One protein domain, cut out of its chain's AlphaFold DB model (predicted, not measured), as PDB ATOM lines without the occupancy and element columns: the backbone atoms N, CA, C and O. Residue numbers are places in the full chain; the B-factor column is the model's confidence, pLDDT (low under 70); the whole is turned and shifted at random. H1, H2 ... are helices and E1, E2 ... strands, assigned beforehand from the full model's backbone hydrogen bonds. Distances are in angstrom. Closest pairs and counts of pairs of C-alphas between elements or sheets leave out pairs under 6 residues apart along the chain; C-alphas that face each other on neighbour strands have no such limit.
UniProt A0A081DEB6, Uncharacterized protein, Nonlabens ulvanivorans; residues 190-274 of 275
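This is residues 190 to 274 of the 275 residues of an uncharacterized protein of Nonlabens ulvanivorans (UniProt A0A081DEB6). A small parallel sheet, order E1 E2 E3, has long H1 running along one face and short H2 beside it on that face; H3 only grazes the sheet. The printed part has 85 residues, with E1 H1 E2 H2 E3 H3 along the chain, class mixed. It is compact, radius of gyration of the C-alphas 13.8 A, and flat, spanning 43 by 34 by 16 A.

E2, residues 232 to 237, is parallel to E1, residues 198 to 203 (N 201 to O 234, 2.8 A), and to E3, residues 255 to 258 (N 237 to O 257, 2.8 A). H1, residues 210 to 227, lies over E1 and E2 at a height over the sheet of 10.9 A. H2, residues 243 to 249, is close to but not clearly touching H1: the closest C-alphas, of Phe 217 and Val 249, are 7.1 A apart. H3, residues 266 to 273, is apart from both. E1, H1, E2 and E2, H2, E3 are strand-helix-strand units, parallel neighbour strands joined through a helix, with right-handed crossovers. Every O i to N i+4 pair is within hydrogen-bond range in H1, 1 of 3 in H2, with 2 of 4 O i to N i+3, and 3 of 4 in H3.

E1 begins at C-alpha 198 (-88.331, 24.891, 43.605); H1 is 26.1 A long; H3 ends at C-alpha 273 (-82.733, 21.219, 45.336).

The printed part has no cut and no long link; pLDDT is under 70 in 39 residues, among them 260 to 274.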
ATOM      1  N   VAL A 190     -81.445  25.011  56.742       52.38
ATOM      2  CA  VAL A 190     -82.738  25.482  56.252       52.38
ATOM      3  C   VAL A 190     -82.586  26.801  55.491       52.38
ATOM      4  O   VAL A 190     -82.379  27.850  56.100       52.38
ATOM      5  N   LEU A 191     -82.795  26.781  54.172       51.41
ATOM      6  CA  LEU A 191     -83.089  27.997  53.412       51.41
ATOM      7  C   LEU A 191     -84.484  28.502  53.813       51.41
ATOM      8  O   LEU A 191     -85.505  28.056  53.289       51.41
ATOM      9  N   LYS A 192     -84.518  29.411  54.792       54.41
ATOM     10  CA  LYS A 192     -85.674  30.263  55.084       54.41
ATOM     11  C   LYS A 192     -85.653  31.476  54.155       54.41
ATOM     12  O   LYS A 192     -84.652  32.180  54.110       54.41
ATOM     13  N   ASP A 193     -86.755  31.652  53.426       49.84
ATOM     14  CA  ASP A 193     -87.487  32.907  53.163       49.84
ATOM     15  C   ASP A 193     -88.127  32.883  51.768       49.84
ATOM     16  O   ASP A 193     -87.435  32.656  50.787       49.84
ATOM     17  N   ASN A 194     -89.452  33.099  51.710       50.12
ATOM     18  CA  ASN A 194     -90.330  33.595  50.622       50.12
ATOM     19  C   ASN A 194     -89.988  33.393  49.121       50.12
ATOM     20  O   ASN A 194     -90.553  34.075  48.265       50.12
ATOM     21  N   VAL A 195     -89.132  32.448  48.751       62.09
ATOM     22  CA  VAL A 195     -88.864  32.074  47.359       62.09
ATOM     23  C   VAL A 195     -89.908  31.044  46.925       62.09
ATOM     24  O   VAL A 195     -90.254  30.148  47.696       62.09
ATOM     25  N   LYS A 196     -90.429  31.170  45.692       67.12
ATOM     26  CA  LYS A 196     -91.301  30.147  45.089       67.12
ATOM     27  C   LYS A 196     -90.702  28.753  45.337       67.12
ATOM     28  O   LYS A 196     -89.499  28.589  45.112       67.12
ATOM     29  N   PRO A 197     -91.501  27.755  45.754       73.94
ATOM     30  CA  PRO A 197     -91.010  26.390  45.897       73.94
ATOM     31  C   PRO A 197     -90.324  25.939  44.599       73.94
ATOM     32  O   PRO A 197     -90.787  26.249  43.498       73.94
ATOM     33  N   ASN A 198     -89.179  25.275  44.730       81.62
ATOM     34  CA  ASN A 198     -88.331  24.891  43.605       81.62
ATOM     35  C   ASN A 198     -88.626  23.444  43.199       81.62
ATOM     36  O   ASN A 198     -88.676  22.567  44.058       81.62
ATOM     37  N   ILE A 199     -88.799  23.194  41.905       84.25
ATOM     38  CA  ILE A 199     -88.930  21.854  41.333       84.25
ATOM     39  C   ILE A 199     -87.701  21.590  40.469       84.25
ATOM     40  O   ILE A 199     -87.486  22.250  39.449       84.25
ATOM     41  N   GLY A 200     -86.908  20.596  40.868       84.88
ATOM     42  CA  GLY A 200     -85.836  20.041  40.050       84.88
ATOM     43  C   GLY A 200     -86.375  18.975  39.096       84.88
ATOM     44  O   GLY A 200     -86.921  17.968  39.541       84.88
ATOM     45  N   ILE A 201     -86.201  19.165  37.790       84.19
ATOM     46  CA  ILE A 201     -86.489  18.148  36.775       84.19
ATOM     47  C   ILE A 201     -85.162  17.527  36.356       84.19
ATOM     48  O   ILE A 201     -84.367  18.142  35.643       84.19
ATOM     49  N   VAL A 202     -84.929  16.297  36.805       80.94
ATOM     50  CA  VAL A 202     -83.776  15.504  36.380       80.94
ATOM     51  C   VAL A 202     -84.049  14.942  34.993       80.94
ATOM     52  O   VAL A 202     -84.941  14.111  34.816       80.94
ATOM     53  N   VAL A 203     -83.263  15.380  34.016       74.75
ATOM     54  CA  VAL A 203     -83.339  14.881  32.643       74.75
ATOM     55  C   VAL A 203     -82.152  13.959  32.404       74.75
ATOM     56  O   VAL A 203     -81.018  14.278  32.758       74.75
ATOM     57  N   ARG A 204     -82.426  12.793  31.823       69.62
ATOM     58  CA  ARG A 204     -81.411  11.841  31.374       69.62
ATOM     59  C   ARG A 204     -81.801  11.366  29.985       69.62
ATOM     60  O   ARG A 204     -82.874  10.784  29.833       69.62
ATOM     61  N   ASP A 205     -80.949  11.594  28.998       60.94
ATOM     62  CA  ASP A 205     -81.147  11.137  27.628       60.94
ATOM     63  C   ASP A 205     -80.807   9.642  27.584       60.94
ATOM     64  O   ASP A 205     -79.650   9.209  27.599       60.94
ATOM     65  N   TRP A 206     -81.846   8.817  27.631       58.91
ATOM     66  CA  TRP A 206     -81.735   7.404  27.301       58.91
ATOM     67  C   TRP A 206     -81.763   7.290  25.777       58.91
ATOM     68  O   TRP A 206     -82.495   8.023  25.121       58.91
ATOM     69  N   TYR A 207     -80.982   6.375  25.196       55.09
ATOM     70  CA  TYR A 207     -80.987   6.128  23.750       55.09
ATOM     71  C   TYR A 207     -82.331   5.532  23.296       55.09
ATOM     72  O   TYR A 207     -82.453   4.328  23.060       55.09
ATOM     73  N   HIS A 208     -83.359   6.365  23.197       54.38
ATOM     74  CA  HIS A 208     -84.597   6.042  22.512       54.38
ATOM     75  C   HIS A 208     -84.474   6.409  21.032       54.38
ATOM     76  O   HIS A 208     -83.597   7.184  20.635       54.38
ATOM     77  N   ASP A 209     -85.346   5.839  20.205       56.75
ATOM     78  CA  ASP A 209     -85.509   6.316  18.835       56.75
ATOM     79  C   ASP A 209     -85.915   7.810  18.819       56.75
ATOM     80  O   ASP A 209     -86.363   8.385  19.818       56.75
ATOM     81  N   PHE A 210     -85.673   8.489  17.693       59.00
ATOM     82  CA  PHE A 210     -85.921   9.930  17.562       59.00
ATOM     83  C   PHE A 210     -87.380  10.328  17.846       59.00
ATOM     84  O   PHE A 210     -87.612  11.420  18.363       59.00
ATOM     85  N   GLU A 211     -88.346   9.454  17.547       62.59
ATOM     86  CA  GLU A 211     -89.775   9.712  17.768       62.59
ATOM     87  C   GLU A 211     -90.130   9.693  19.259       62.59
ATOM     88  O   GLU A 211     -90.707  10.659  19.760       62.59
ATOM     89  N   ARG A 212     -89.689   8.675  20.010       67.62
ATOM     90  CA  ARG A 212     -89.925   8.593  21.462       67.62
ATOM     91  C   ARG A 212     -89.226   9.701  22.238       67.62
ATOM     92  O   ARG A 212     -89.772  10.184  23.226       67.62
ATOM     93  N   ASN A 213     -88.047  10.140  21.796       70.31
ATOM     94  CA  ASN A 213     -87.378  11.286  22.420       70.31
ATOM     95  C   ASN A 213     -88.233  12.555  22.321       70.31
ATOM     96  O   ASN A 213     -88.359  13.287  23.301       70.31
ATOM     97  N   LYS A 214     -88.867  12.797  21.167       75.81
ATOM     98  CA  LYS A 214     -89.759  13.948  20.989       75.81
ATOM     99  C   LYS A 214     -90.964  13.877  21.931       75.81
ATOM    100  O   LYS A 214     -91.247  14.861  22.604       75.81
ATOM    101  N   GLU A 215     -91.621  12.722  22.037       80.56
ATOM    102  CA  GLU A 215     -92.763  12.533  22.948       80.56
ATOM    103  C   GLU A 215     -92.396  12.789  24.417       80.56
ATOM    104  O   GLU A 215     -93.167  13.402  25.166       80.56
ATOM    105  N   ILE A 216     -91.203  12.351  24.831       79.75
ATOM    106  CA  ILE A 216     -90.673  12.604  26.174       79.75
ATOM    107  C   ILE A 216     -90.457  14.106  26.384       79.75
ATOM    108  O   ILE A 216     -90.922  14.648  27.389       79.75
ATOM    109  N   PHE A 217     -89.807  14.799  25.444       81.38
ATOM    110  CA  PHE A 217     -89.577  16.241  25.565       81.38
ATOM    111  C   PHE A 217     -90.877  17.050  25.558       81.38
ATOM    112  O   PHE A 217     -91.030  17.931  26.402       81.38
ATOM    113  N   ASP A 218     -91.830  16.724  24.682       85.12
ATOM    114  CA  ASP A 218     -93.143  17.377  24.634       85.12
ATOM    115  C   ASP A 218     -93.889  17.196  25.970       85.12
ATOM    116  O   ASP A 218     -94.499  18.134  26.496       85.12
ATOM    117  N   SER A 219     -93.781  16.007  26.572       87.31
ATOM    118  CA  SER A 219     -94.347  15.721  27.893       87.31
ATOM    119  C   SER A 219     -93.684  16.552  28.992       87.31
ATOM    120  O   SER A 219     -94.385  17.167  29.798       87.31
ATOM    121  N   ILE A 220     -92.350  16.623  29.013       87.75
ATOM    122  CA  ILE A 220     -91.605  17.450  29.974       87.75
ATOM    123  C   ILE A 220     -91.985  18.928  29.810       87.75
ATOM    124  O   ILE A 220     -92.326  19.579  30.796       87.75
ATOM    125  N   GLN A 221     -92.015  19.449  28.579       91.44
ATOM    126  CA  GLN A 221     -92.384  20.839  28.294       91.44
ATOM    127  C   GLN A 221     -93.799  21.170  28.774       91.44
ATOM    128  O   GLN A 221     -94.035  22.244  29.336       91.44
ATOM    129  N   LYS A 222     -94.749  20.248  28.585       92.00
ATOM    130  CA  LYS A 222     -96.112  20.401  29.096       92.00
ATOM    131  C   LYS A 222     -96.115  20.577  30.616       92.00
ATOM    132  O   LYS A 222     -96.796  21.477  31.106       92.00
ATOM    133  N   TYR A 223     -95.350  19.773  31.355       90.56
ATOM    134  CA  TYR A 223     -95.242  19.919  32.809       90.56
ATOM    135  C   TYR A 223     -94.563  21.228  33.218       90.56
ATOM    136  O   TYR A 223     -95.060  21.895  34.122       90.56
ATOM    137  N   ILE A 224     -93.499  21.646  32.524       91.81
ATOM    138  CA  ILE A 224     -92.841  22.938  32.778       91.81
ATOM    139  C   ILE A 224     -93.847  24.087  32.648       91.81
ATOM    140  O   ILE A 224     -93.965  24.899  33.561       91.81
ATOM    141  N   ASN A 225     -94.627  24.118  31.564       92.56
ATOM    142  CA  ASN A 225     -95.623  25.169  31.326       92.56
ATOM    143  C   ASN A 225     -96.742  25.193  32.383       92.56
ATOM    144  O   ASN A 225     -97.260  26.261  32.697       92.56
ATOM    145  N   ILE A 226     -97.126  24.032  32.925       92.12
ATOM    146  CA  ILE A 226     -98.134  23.935  33.993       92.12
ATOM    147  C   ILE A 226     -97.568  24.437  35.331       92.12
ATOM    148  O   ILE A 226     -98.291  25.057  36.110       92.12
ATOM    149  N   LEU A 227     -96.293  24.156  35.615       90.25
ATOM    150  CA  LEU A 227     -95.698  24.368  36.934       90.25
ATOM    151  C   LEU A 227     -95.016  25.735  37.090       90.25
ATOM    152  O   LEU A 227     -95.060  26.297  38.185       90.25
ATOM    153  N   SER A 228     -94.436  26.307  36.033       89.94
ATOM    154  CA  SER A 228     -93.665  27.563  36.099       89.94
ATOM    155  C   SER A 228     -94.417  28.796  36.646       89.94
ATOM    156  O   SER A 228     -93.781  29.653  37.277       89.94
ATOM    157  N   PRO A 229     -95.761  28.922  36.540       90.25
ATOM    158  CA  PRO A 229     -96.467  30.015  37.209       90.25
ATOM    159  C   PRO A 229     -96.349  29.956  38.739       90.25
ATOM    160  O   PRO A 229     -96.298  31.002  39.391       90.25
ATOM    161  N   PHE A 230     -96.249  28.753  39.309       89.31
ATOM    162  CA  PHE A 230     -96.318  28.502  40.752       89.31
ATOM    163  C   PHE A 230     -94.959  28.159  41.372       89.31
ATOM    164  O   PHE A 230     -94.705  28.504  42.525       89.31
ATOM    165  N   TYR A 231     -94.080  27.528  40.599       88.00
ATOM    166  CA  TYR A 231     -92.803  26.993  41.056       88.00
ATOM    167  C   TYR A 231     -91.645  27.620  40.296       88.00
ATOM    168  O   TYR A 231     -91.795  28.024  39.145       88.00
ATOM    169  N   LYS A 232     -90.478  27.662  40.940       86.94
ATOM    170  CA  LYS A 232     -89.215  27.855  40.234       86.94
ATOM    171  C   LYS A 232     -88.816  26.516  39.621       86.94
ATOM    172  O   LYS A 232     -88.747  25.527  40.345       86.94
ATOM    173  N   ILE A 233     -88.587  26.455  38.317       88.94
ATOM    174  CA  ILE A 233     -88.253  25.213  37.613       88.94
ATOM    175  C   ILE A 233     -86.760  25.183  37.317       88.94
ATOM    176  O   ILE A 233     -86.241  26.053  36.620       88.94
ATOM    177  N   THR A 234     -86.076  24.154  37.809       87.38
ATOM    178  CA  THR A 234     -84.656  23.925  37.529       87.38
ATOM    179  C   THR A 234     -84.475  22.642  36.733       87.38
ATOM    180  O   THR A 234     -84.892  21.574  37.179       87.38
ATOM    181  N   ILE A 235     -83.807  22.714  35.585       85.25
ATOM    182  CA  ILE A 235     -83.395  21.519  34.840       85.25
ATOM    183  C   ILE A 235     -82.063  21.016  35.391       85.25
ATOM    184  O   ILE A 235     -81.107  21.779  35.534       85.25
ATOM    185  N   ILE A 236     -81.992  19.722  35.692       82.19
ATOM    186  CA  ILE A 236     -80.799  19.075  36.235       82.19
ATOM    187  C   ILE A 236     -80.306  18.046  35.228       82.19
ATOM    188  O   ILE A 236     -80.954  17.026  34.989       82.19
ATOM    189  N   ASN A 237     -79.153  18.339  34.636       76.19
ATOM    190  CA  ASN A 237     -78.493  17.523  33.631       76.19
ATOM    191  C   ASN A 237     -77.296  16.787  34.253       76.19
ATOM    192  O   ASN A 237     -76.386  17.415  34.800       76.19
ATOM    193  N   PHE A 238     -77.275  15.459  34.111       70.50
ATOM    194  CA  PHE A 238     -76.172  14.609  34.566       70.50
ATOM    195  C   PHE A 238     -75.195  14.178  33.462       70.50
ATOM    196  O   PHE A 238     -74.115  13.672  33.776       70.50
ATOM    197  N   CYS A 239     -75.528  14.381  32.187       64.25
ATOM    198  CA  CYS A 239     -74.670  14.136  31.038       64.25
ATOM    199  C   CYS A 239     -74.776  15.259  29.988       64.25
ATOM    200  O   CYS A 239     -75.527  15.167  29.020       64.25
ATOM    201  N   SER A 240     -73.928  16.289  30.087       56.75
ATOM    202  CA  SER A 240     -73.864  17.394  29.104       56.75
ATOM    203  C   SER A 240     -73.639  16.952  27.650       56.75
ATOM    204  O   SER A 240     -73.923  17.699  26.717       56.75
ATOM    205  N   VAL A 241     -73.126  15.736  27.472       53.03
ATOM    206  CA  VAL A 241     -72.789  15.110  26.193       53.03
ATOM    207  C   VAL A 241     -73.999  14.484  25.505       53.03
ATOM    208  O   VAL A 241     -74.168  14.647  24.296       53.03
ATOM    209  N   LEU A 242     -74.815  13.742  26.254       54.62
ATOM    210  CA  LEU A 242     -75.983  13.041  25.716       54.62
ATOM    211  C   LEU A 242     -77.221  13.924  25.797       54.62
ATOM    212  O   LEU A 242     -77.972  14.019  24.835       54.62
ATOM    213  N   ASP A 243     -77.334  14.707  26.859       58.56
ATOM    214  CA  ASP A 243     -78.510  15.509  27.151       58.56
ATOM    215  C   ASP A 243     -78.488  16.857  26.382       58.56
ATOM    216  O   ASP A 243     -79.153  17.811  26.747       58.56
ATOM    217  N   PHE A 244     -77.734  17.013  25.289       57.44
ATOM    218  CA  PHE A 244     -77.542  18.330  24.649       57.44
ATOM    219  C   PHE A 244     -78.817  18.926  24.017       57.44
ATOM    220  O   PHE A 244     -78.881  20.135  23.781       57.44
ATOM    221  N   GLN A 245     -79.817  18.094  23.706       63.94
ATOM    222  CA  GLN A 245     -80.994  18.524  22.946       63.94
ATOM    223  C   GLN A 245     -82.026  19.276  23.782       63.94
ATOM    224  O   GLN A 245     -82.734  20.118  23.224       63.94
ATOM    225  N   TYR A 246     -82.099  19.060  25.101       70.31
ATOM    226  CA  TYR A 246     -83.158  19.699  25.887       70.31
ATOM    227  C   TYR A 246     -83.020  21.222  25.890       70.31
ATOM    228  O   TYR A 246     -84.034  21.897  25.858       70.31
ATOM    229  N   ARG A 247     -81.805  21.790  25.834       69.75
ATOM    230  CA  ARG A 247     -81.622  23.256  25.787       69.75
ATOM    231  C   ARG A 247     -82.257  23.898  24.557       69.75
ATOM    232  O   ARG A 247     -82.624  25.063  24.591       69.75
ATOM    233  N   SER A 248     -82.334  23.153  23.456       73.62
ATOM    234  CA  SER A 248     -82.949  23.624  22.212       73.62
ATOM    235  C   SER A 248     -84.454  23.365  22.132       73.62
ATOM    236  O   SER A 248     -85.097  23.883  21.225       73.62
ATOM    237  N   VAL A 249     -85.003  22.551  23.039       77.94
ATOM    238  CA  VAL A 249     -86.394  22.069  22.975       77.94
ATOM    239  C   VAL A 249     -87.218  22.565  24.160       77.94
ATOM    240  O   VAL A 249     -88.348  23.004  23.976       77.94
ATOM    241  N   LEU A 250     -86.654  22.505  25.365       84.44
ATOM    242  CA  LEU A 250     -87.299  22.941  26.588       84.44
ATOM    243  C   LEU A 250     -87.142  24.453  26.768       84.44
ATOM    244  O   LEU A 250     -86.055  25.004  26.617       84.44
ATOM    245  N   VAL A 251     -88.233  25.117  27.129       87.38
ATOM    246  CA  VAL A 251     -88.331  26.559  27.382       87.38
ATOM    247  C   VAL A 251     -89.145  26.815  28.651       87.38
ATOM    248  O   VAL A 251     -89.818  25.916  29.152       87.38
ATOM    249  N   ASN A 252     -89.125  28.054  29.151       85.50
ATOM    250  CA  ASN A 252     -89.873  28.492  30.342       85.50
ATOM    251  C   ASN A 252     -89.448  27.816  31.660       85.50
ATOM    252  O   ASN A 252     -90.276  27.637  32.554       85.50
ATOM    253  N   TYR A 253     -88.171  27.451  31.780       85.88
ATOM    254  CA  TYR A 253     -87.547  27.075  33.050       85.88
ATOM    255  C   TYR A 253     -86.608  28.193  33.531       85.88
ATOM    256  O   TYR A 253     -86.109  28.972  32.720       85.88
ATOM    257  N   ASP A 254     -86.389  28.285  34.843       86.69
ATOM    258  CA  ASP A 254     -85.668  29.398  35.469       86.69
ATOM    259  C   ASP A 254     -84.155  29.175  35.507       86.69
ATOM    260  O   ASP A 254     -83.389  30.095  35.239       86.69
ATOM    261  N   ASP A 255     -83.725  27.958  35.848       83.25
ATOM    262  CA  ASP A 255     -82.318  27.631  36.076       83.25
ATOM    263  C   ASP A 255     -81.925  26.299  35.435       83.25
ATOM    264  O   ASP A 255     -82.743  25.403  35.210       83.25
ATOM    265  N   GLU A 256     -80.623  26.139  35.206       81.00
ATOM    266  CA  GLU A 256     -80.038  24.887  34.752       81.00
ATOM    267  C   GLU A 256     -78.799  24.531  35.567       81.00
ATOM    268  O   GLU A 256     -77.913  25.361  35.792       81.00
ATOM    269  N   ILE A 257     -78.707  23.262  35.951       76.50
ATOM    270  CA  ILE A 257     -77.511  22.689  36.551       76.50
ATOM    271  C   ILE A 257     -76.964  21.622  35.628       76.50
ATOM    272  O   ILE A 257     -77.663  20.685  35.255       76.50
ATOM    273  N   ILE A 258     -75.674  21.734  35.339       74.38
ATOM    274  CA  ILE A 258     -74.909  20.662  34.720       74.38
ATOM    275  C   ILE A 258     -74.035  20.051  35.806       74.38
ATOM    276  O   ILE A 258     -73.167  20.733  36.360       74.38
ATOM    277  N   TYR A 259     -74.251  18.772  36.095       70.94
ATOM    278  CA  TYR A 259     -73.338  18.010  36.933       70.94
ATOM    279  C   TYR A 259     -71.970  17.929  36.256       70.94
ATOM    280  O   TYR A 259     -71.833  17.505  35.107       70.94
ATOM    281  N   ASP A 260     -70.948  18.337  36.997       68.69
ATOM    282  CA  ASP A 260     -69.550  18.177  36.634       68.69
ATOM    283  C   ASP A 260     -68.866  17.524  37.827       68.69
ATOM    284  O   ASP A 260     -68.681  18.166  38.861       68.69
ATOM    285  N   SER A 261     -68.493  16.253  37.677       64.12
ATOM    286  CA  SER A 261     -67.874  15.463  38.744       64.12
ATOM    287  C   SER A 261     -66.538  16.036  39.229       64.12
ATOM    288  O   SER A 261     -65.992  15.565  40.215       64.12
ATOM    289  N   ARG A 262     -65.976  17.051  38.562       55.91
ATOM    290  CA  ARG A 262     -64.737  17.726  38.983       55.91
ATOM    291  C   ARG A 262     -64.966  18.907  39.923       55.91
ATOM    292  O   ARG A 262     -63.990  19.488  40.387       55.91
ATOM    293  N   LYS A 263     -66.212  19.327  40.138       57.66
ATOM    294  CA  LYS A 263     -66.560  20.494  40.962       57.66
ATOM    295  C   LYS A 263     -67.230  20.039  42.258       57.66
ATOM    296  O   LYS A 263     -67.878  18.998  42.260       57.66
ATOM    297  N   ILE A 264     -67.145  20.866  43.310       54.59
ATOM    298  CA  ILE A 264     -67.897  20.692  44.570       54.59
ATOM    299  C   ILE A 264     -69.387  20.957  44.321       54.59
ATOM    300  O   ILE A 264     -69.936  22.018  44.635       54.59
ATOM    301  N   ILE A 265     -70.032  20.024  43.639       54.69
ATOM    302  CA  ILE A 265     -71.441  20.098  43.264       54.69
ATOM    303  C   ILE A 265     -72.190  18.912  43.856       54.69
ATOM    304  O   ILE A 265     -73.403  19.008  43.979       54.69
ATOM    305  N   PHE A 266     -71.519  17.837  44.280       55.62
ATOM    306  CA  PHE A 266     -72.191  16.599  44.656       55.62
ATOM    307  C   PHE A 266     -73.152  16.824  45.830       55.62
ATOM    308  O   PHE A 266     -74.359  16.713  45.644       55.62
ATOM    309  N   PHE A 267     -72.660  17.238  47.004       54.38
ATOM    310  CA  PHE A 267     -73.534  17.513  48.158       54.38
ATOM    311  C   PHE A 267     -74.384  18.776  47.960       54.38
ATOM    312  O   PHE A 267     -75.569  18.780  48.281       54.38
ATOM    313  N   ASN A 268     -73.824  19.813  47.329       55.53
ATOM    314  CA  ASN A 268     -74.541  21.062  47.056       55.53
ATOM    315  C   ASN A 268     -75.778  20.865  46.160       55.53
ATOM    316  O   ASN A 268     -76.755  21.599  46.305       55.53
ATOM    317  N   LEU A 269     -75.770  19.883  45.251       58.12
ATOM    318  CA  LEU A 269     -76.921  19.537  44.415       58.12
ATOM    319  C   LEU A 269     -78.069  18.962  45.256       58.12
ATOM    320  O   LEU A 269     -79.209  19.403  45.116       58.12
ATOM    321  N   PHE A 270     -77.764  18.019  46.151       54.97
ATOM    322  CA  PHE A 270     -78.759  17.393  47.029       54.97
ATOM    323  C   PHE A 270     -79.290  18.370  48.088       54.97
ATOM    324  O   PHE A 270     -80.484  18.373  48.386       54.97
ATOM    325  N   VAL A 271     -78.436  19.263  48.600       53.78
ATOM    326  CA  VAL A 271     -78.815  20.284  49.590       53.78
ATOM    327  C   VAL A 271     -79.664  21.399  48.965       53.78
ATOM    328  O   VAL A 271     -80.704  21.758  49.514       53.78
ATOM    329  N   LYS A 272     -79.275  21.936  47.797       53.59
ATOM    330  CA  LYS A 272     -79.933  23.112  47.192       53.59
ATOM    331  C   LYS A 272     -81.296  22.808  46.557       53.59
ATOM    332  O   LYS A 272     -82.121  23.715  46.454       53.59
ATOM    333  N   TYR A 273     -81.540  21.568  46.124       51.56
ATOM    334  CA  TYR A 273     -82.733  21.219  45.336       51.56
ATOM    335  C   TYR A 273     -83.643  20.167  45.974       51.56
ATOM    336  O   TYR A 273     -84.610  19.770  45.335       51.56
ATOM    337  N   GLN A 274     -83.379  19.759  47.223       50.06
ATOM    338  CA  GLN A 274     -84.207  18.792  47.960       50.06
ATOM    339  C   GLN A 274     -84.491  17.496  47.168       50.06
ATOM    340  O   GLN A 274     -85.602  16.971  47.230       50.06
TER     341      GLN A 274